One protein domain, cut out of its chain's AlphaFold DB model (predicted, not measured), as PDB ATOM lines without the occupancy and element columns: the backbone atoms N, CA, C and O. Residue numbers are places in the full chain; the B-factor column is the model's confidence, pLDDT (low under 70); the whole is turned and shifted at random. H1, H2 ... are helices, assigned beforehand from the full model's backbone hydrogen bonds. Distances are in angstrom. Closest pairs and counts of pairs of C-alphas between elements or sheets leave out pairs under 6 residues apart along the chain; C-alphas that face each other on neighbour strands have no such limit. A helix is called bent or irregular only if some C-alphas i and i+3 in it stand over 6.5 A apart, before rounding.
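This is residues 78 to 122 of the 397 residues of an uncharacterized protein of Harpegnathos saltator (UniProt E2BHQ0). Two longer helices, H1 and H2, make an open V, closed at the tight link of residues 95 to 98, and the small helix H3 sits at the far end of H2. The free arm of the V, residues 78 to 87 of H1, sticks out, and the contacts between the helices are few. The printed part has 45 residues with three named helices, H1, H2 and H3 in that order, and no named strand; the class is all helix. It is only just loose, close to compact, with a radius of gyration of the C-alphas of 11.6 A and spans of 30 by 23 by 16 A.

Find C-alpha 78 at (14.759, -51.038, 12.531); from there H1, the longest helix, runs through residues 78 to 94, 24.1 A from first to last C-alpha. Look next at C-alpha 99 at (22.662, -40.603, -5.632), where H2 begins; it holds residues 99 to 112 and is 20.0 A long. H2 is neither bent nor irregular, but only just: C-alphas 103 and 106 are 6.0 A apart. H3 holds residues 116 to 120 and ends at C-alpha 120, (36.905, -55.201, 10.966).

Start from H1, which is close to H2 but not clearly touching; their closest C-alphas, those of Ile 92 and Phe 99, are 7.5 A apart. The two run opposite ways at a steep tilt of 51 degrees. H2 and H3 are also close but not clearly touching, with the C-alphas of Ile 112 and Ile 119 closest at 7.2 A. H1 and H3 are apart. In H1 and H3 every O i to N i+4 pair is within hydrogen-bond range; in H2, 7 of 10 are.

The two C-alphas farthest apart, those of Asn 96 and Thr 117, are 29.8 A from each other. Both links, H1 to H2 and H2 to H3, are tight. Residues 113 to 118, of which 116 to 118 belong to H3, stand free, as do residues 78 to 87. The printed part has no cut; its mean pLDDT is 82.8, and no printed residue is under 70.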
ATOM      1  N   GLU A  78      15.225 -52.115  13.405       82.38
ATOM      2  CA  GLU A  78      14.759 -51.038  12.531       82.38
ATOM      3  C   GLU A  78      15.456 -49.695  12.814       82.38
ATOM      4  O   GLU A  78      15.897 -49.015  11.889       82.38
ATOM      5  N   ASN A  79      15.651 -49.333  14.086       84.38
ATOM      6  CA  ASN A  79      16.372 -48.110  14.449       84.38
ATOM      7  C   ASN A  79      17.869 -48.194  14.117       84.38
ATOM      8  O   ASN A  79      18.485 -47.177  13.796       84.38
ATOM      9  N   LYS A  80      18.468 -49.392  14.157       84.50
ATOM     10  CA  LYS A  80      19.851 -49.607  13.702       84.50
ATOM     11  C   LYS A  80      19.974 -49.430  12.188       84.50
ATOM     12  O   LYS A  80      20.921 -48.781  11.750       84.50
ATOM     13  N   VAL A  81      19.009 -49.943  11.420       84.81
ATOM     14  CA  VAL A  81      18.944 -49.760   9.961       84.81
ATOM     15  C   VAL A  81      18.794 -48.278   9.618       84.81
ATOM     16  O   VAL A  81      19.660 -47.738   8.936       84.81
ATOM     17  N   LYS A  82      17.809 -47.579  10.199       86.19
ATOM     18  CA  LYS A  82      17.615 -46.132   9.980       86.19
ATOM     19  C   LYS A  82      18.859 -45.320  10.336       86.19
ATOM     20  O   LYS A  82      19.255 -44.415   9.608       86.19
ATOM     21  N   ARG A  83      19.533 -45.656  11.442       86.06
ATOM     22  CA  ARG A  83      20.786 -44.993  11.838       86.06
ATOM     23  C   ARG A  83      21.910 -45.229  10.825       86.06
ATOM     24  O   ARG A  83      22.705 -44.319  10.607       86.06
ATOM     25  N   ALA A  84      22.004 -46.422  10.238       85.62
ATOM     26  CA  ALA A  84      22.981 -46.713   9.193       85.62
ATOM     27  C   ALA A  84      22.667 -45.937   7.903       85.62
ATOM     28  O   ALA A  84      23.566 -45.308   7.353       85.62
ATOM     29  N   GLU A  85      21.402 -45.900   7.483       87.88
ATOM     30  CA  GLU A  85      20.946 -45.150   6.305       87.88
ATOM     31  C   GLU A  85      21.207 -43.647   6.437       87.88
ATOM     32  O   GLU A  85      21.727 -43.032   5.509       87.88
ATOM     33  N   ILE A  86      20.930 -43.060   7.606       88.00
ATOM     34  CA  ILE A  86      21.216 -41.644   7.884       88.00
ATOM     35  C   ILE A  86      22.718 -41.362   7.776       88.00
ATOM     36  O   ILE A  86      23.111 -40.379   7.157       88.00
ATOM     37  N   LYS A  87      23.566 -42.225   8.349       87.88
ATOM     38  CA  LYS A  87      25.026 -42.059   8.280       87.88
ATOM     39  C   LYS A  87      25.556 -42.163   6.850       87.88
ATOM     40  O   LYS A  87      26.384 -41.350   6.458       87.88
ATOM     41  N   LEU A  88      25.070 -43.136   6.082       87.88
ATOM     42  CA  LEU A  88      25.426 -43.295   4.671       87.88
ATOM     43  C   LEU A  88      24.983 -42.079   3.857       87.88
ATOM     44  O   LEU A  88      25.776 -41.524   3.105       87.88
ATOM     45  N   THR A  89      23.746 -41.627   4.058       85.69
ATOM     46  CA  THR A  89      23.188 -40.458   3.364       85.69
ATOM     47  C   THR A  89      23.975 -39.193   3.692       85.69
ATOM     48  O   THR A  89      24.309 -38.439   2.785       85.69
ATOM     49  N   ALA A  90      24.327 -38.979   4.963       86.88
ATOM     50  CA  ALA A  90      25.148 -37.844   5.377       86.88
ATOM     51  C   ALA A  90      26.510 -37.846   4.668       86.88
ATOM     52  O   ALA A  90      26.886 -36.827   4.103       86.88
ATOM     53  N   PHE A  91      27.186 -38.998   4.604       85.50
ATOM     54  CA  PHE A  91      28.454 -39.149   3.883       85.50
ATOM     55  C   PHE A  91      28.314 -38.862   2.378       85.50
ATOM     56  O   PHE A  91      29.127 -38.152   1.792       85.50
ATOM     57  N   ILE A  92      27.256 -39.378   1.746       86.94
ATOM     58  CA  ILE A  92      26.965 -39.144   0.322       86.94
ATOM     59  C   ILE A  92      26.780 -37.649   0.044       86.94
ATOM     60  O   ILE A  92      27.363 -37.127  -0.906       86.94
ATOM     61  N   VAL A  93      25.997 -36.964   0.882       83.00
ATOM     62  CA  VAL A  93      25.737 -35.523   0.759       83.00
ATOM     63  C   VAL A  93      27.007 -34.713   1.011       83.00
ATOM     64  O   VAL A  93      27.322 -33.824   0.225       83.00
ATOM     65  N   GLU A  94      27.757 -35.036   2.065       86.88
ATOM     66  CA  GLU A  94      28.993 -34.344   2.445       86.88
ATOM     67  C   GLU A  94      30.050 -34.394   1.335       86.88
ATOM     68  O   GLU A  94      30.703 -33.391   1.049       86.88
ATOM     69  N   HIS A  95      30.173 -35.534   0.654       81.00
ATOM     70  CA  HIS A  95      31.151 -35.731  -0.416       81.00
ATOM     71  C   HIS A  95      30.601 -35.474  -1.825       81.00
ATOM     72  O   HIS A  95      31.295 -35.748  -2.806       81.00
ATOM     73  N   ASN A  96      29.378 -34.942  -1.944       79.75
ATOM     74  CA  ASN A  96      28.710 -34.680  -3.221       79.75
ATOM     75  C   ASN A  96      28.706 -35.910  -4.156       79.75
ATOM     76  O   ASN A  96      28.918 -35.806  -5.368       79.75
ATOM     77  N   ILE A  97      28.504 -37.097  -3.579       85.00
ATOM     78  CA  ILE A  97      28.445 -38.350  -4.330       85.00
ATOM     79  C   ILE A  97      27.077 -38.418  -5.024       85.00
ATOM     80  O   ILE A  97      26.047 -38.275  -4.361       85.00
ATOM     81  N   PRO A  98      27.014 -38.658  -6.347       80.75
ATOM     82  CA  PRO A  98      25.739 -38.767  -7.042       80.75
ATOM     83  C   PRO A  98      24.864 -39.892  -6.475       80.75
ATOM     84  O   PRO A  98      25.321 -41.025  -6.336       80.75
ATOM     85  N   PHE A  99      23.579 -39.619  -6.227       77.00
ATOM     86  CA  PHE A  99      22.662 -40.603  -5.632       77.00
ATOM     87  C   PHE A  99      22.521 -41.903  -6.444       77.00
ATOM     88  O   PHE A  99      22.321 -42.958  -5.857       77.00
ATOM     89  N   HIS A 100      22.720 -41.879  -7.766       79.00
ATOM     90  CA  HIS A 100      22.720 -43.101  -8.586       79.00
ATOM     91  C   HIS A 100      23.886 -44.056  -8.262       79.00
ATOM     92  O   HIS A 100      23.823 -45.245  -8.567       79.00
ATOM     93  N   ALA A 101      24.968 -43.570  -7.640       79.38
ATOM     94  CA  ALA A 101      26.045 -44.430  -7.155       79.38
ATOM     95  C   ALA A 101      25.585 -45.297  -5.969       79.38
ATOM     96  O   ALA A 101      26.107 -46.394  -5.769       79.38
ATOM     97  N   VAL A 102      24.574 -44.843  -5.217       80.50
ATOM     98  CA  VAL A 102      24.009 -45.557  -4.062       80.50
ATOM     99  C   VAL A 102      23.364 -46.872  -4.491       80.50
ATOM    100  O   VAL A 102      23.540 -47.885  -3.814       80.50
ATOM    101  N   ASP A 103      22.717 -46.888  -5.659       81.25
ATOM    102  CA  ASP A 103      22.071 -48.081  -6.222       81.25
ATOM    103  C   ASP A 103      23.056 -49.240  -6.423       81.25
ATOM    104  O   ASP A 103      22.684 -50.404  -6.284       81.25
ATOM    105  N   ARG A 104      24.331 -48.933  -6.706       82.56
ATOM    106  CA  ARG A 104      25.415 -49.926  -6.815       82.56
ATOM    107  C   ARG A 104      26.163 -50.135  -5.498       82.56
ATOM    108  O   ARG A 104      26.597 -51.249  -5.214       82.56
ATOM    109  N   LEU A 105      26.283 -49.091  -4.677       85.31
ATOM    110  CA  LEU A 105      26.982 -49.133  -3.394       85.31
ATOM    111  C   LEU A 105      26.286 -50.050  -2.381       85.31
ATOM    112  O   LEU A 105      26.956 -50.808  -1.688       85.31
ATOM    113  N   ILE A 106      24.953 -50.018  -2.287       86.19
ATOM    114  CA  ILE A 106      24.224 -50.824  -1.296       86.19
ATOM    115  C   ILE A 106      24.356 -52.337  -1.557       86.19
ATOM    116  O   ILE A 106      24.650 -53.063  -0.602       86.19
ATOM    117  N   PRO A 107      24.183 -52.854  -2.793       88.12
ATOM    118  CA  PRO A 107      24.504 -54.246  -3.113       88.12
ATOM    119  C   PRO A 107      25.942 -54.632  -2.756       88.12
ATOM    120  O   PRO A 107      26.145 -55.674  -2.134       88.12
ATOM    121  N   LEU A 108      26.915 -53.769  -3.067       85.44
ATOM    122  CA  LEU A 108      28.326 -53.997  -2.751       85.44
ATOM    123  C   LEU A 108      28.570 -54.075  -1.236       85.44
ATOM    124  O   LEU A 108      29.209 -55.008  -0.763       85.44
ATOM    125  N   ILE A 109      28.010 -53.148  -0.452       86.06
ATOM    126  CA  ILE A 109      28.097 -53.179   1.016       86.06
ATOM    127  C   ILE A 109      27.489 -54.477   1.553       86.06
ATOM    128  O   ILE A 109      28.090 -55.127   2.399       86.06
ATOM    129  N   LYS A 110      26.325 -54.905   1.047       85.81
ATOM    130  CA  LYS A 110      25.706 -56.177   1.460       85.81
ATOM    131  C   LYS A 110      26.587 -57.385   1.145       85.81
ATOM    132  O   LYS A 110      26.541 -58.363   1.886       85.81
ATOM    133  N   GLU A 111      27.353 -57.339   0.060       84.81
ATOM    134  CA  GLU A 111      28.290 -58.395  -0.308       84.81
ATOM    135  C   GLU A 111      29.536 -58.404   0.583       84.81
ATOM    136  O   GLU A 111      29.852 -59.441   1.165       84.81
ATOM    137  N   ILE A 112      30.198 -57.253   0.733       82.81
ATOM    138  CA  ILE A 112      31.406 -57.096   1.556       82.81
ATOM    139  C   ILE A 112      31.095 -57.409   3.021       82.81
ATOM    140  O   ILE A 112      31.883 -58.052   3.712       82.81
ATOM    141  N   CYS A 113      29.923 -56.992   3.507       81.94
ATOM    142  CA  CYS A 113      29.550 -57.129   4.907       81.94
ATOM    143  C   CYS A 113      28.982 -58.506   5.295       81.94
ATOM    144  O   CYS A 113      28.434 -58.640   6.391       81.94
ATOM    145  N   LYS A 114      29.106 -59.531   4.439       84.00
ATOM    146  CA  LYS A 114      28.724 -60.917   4.778       84.00
ATOM    147  C   LYS A 114      29.562 -61.490   5.919       84.00
ATOM    148  O   LYS A 114      29.033 -62.247   6.730       84.00
ATOM    149  N   ASP A 115      30.842 -61.123   5.982       81.50
ATOM    150  CA  ASP A 115      31.768 -61.554   7.027       81.50
ATOM    151  C   ASP A 115      32.201 -60.355   7.896       81.50
ATOM    152  O   ASP A 115      32.967 -59.498   7.441       81.50
ATOM    153  N   PRO A 116      31.747 -60.275   9.161       78.00
ATOM    154  CA  PRO A 116      32.125 -59.199  10.075       78.00
ATOM    155  C   PRO A 116      33.637 -59.087  10.320       78.00
ATOM    156  O   PRO A 116      34.129 -57.992  10.604       78.00
ATOM    157  N   THR A 117      34.383 -60.191  10.204       77.69
ATOM    158  CA  THR A 117      35.833 -60.219  10.450       77.69
ATOM    159  C   THR A 117      36.605 -59.515   9.335       77.69
ATOM    160  O   THR A 117      37.531 -58.747   9.619       77.69
ATOM    161  N   VAL A 118      36.152 -59.674   8.086       76.38
ATOM    162  CA  VAL A 118      36.698 -58.990   6.906       76.38
ATOM    163  C   VAL A 118      36.496 -57.481   7.026       76.38
ATOM    164  O   VAL A 118      37.449 -56.736   6.831       76.38
ATOM    165  N   ILE A 119      35.307 -57.023   7.439       75.94
ATOM    166  CA  ILE A 119      35.028 -55.588   7.638       75.94
ATOM    167  C   ILE A 119      35.943 -54.998   8.713       75.94
ATOM    168  O   ILE A 119      36.519 -53.933   8.519       75.94
ATOM    169  N   SER A 120      36.079 -55.685   9.852       73.12
ATOM    170  CA  SER A 120      36.905 -55.201  10.966       73.12
ATOM    171  C   SER A 120      38.394 -55.115  10.625       73.12
ATOM    172  O   SER A 120      39.122 -54.343  11.243       73.12
ATOM    173  N   SER A 121      38.826 -55.882   9.621       73.62
ATOM    174  CA  SER A 121      40.203 -55.920   9.128       73.62
ATOM    175  C   SER A 121      40.403 -55.073   7.863       73.62
ATOM    176  O   SER A 121      41.523 -54.980   7.361       73.62
ATOM    177  N   LEU A 122      39.338 -54.466   7.328       71.06
ATOM    178  CA  LEU A 122      39.383 -53.669   6.109       71.06
ATOM    179  C   LEU A 122      40.087 -52.337   6.401       71.06
ATOM    180  O   LEU A 122      39.601 -51.525   7.186       71.06
TER     181      LEU A 122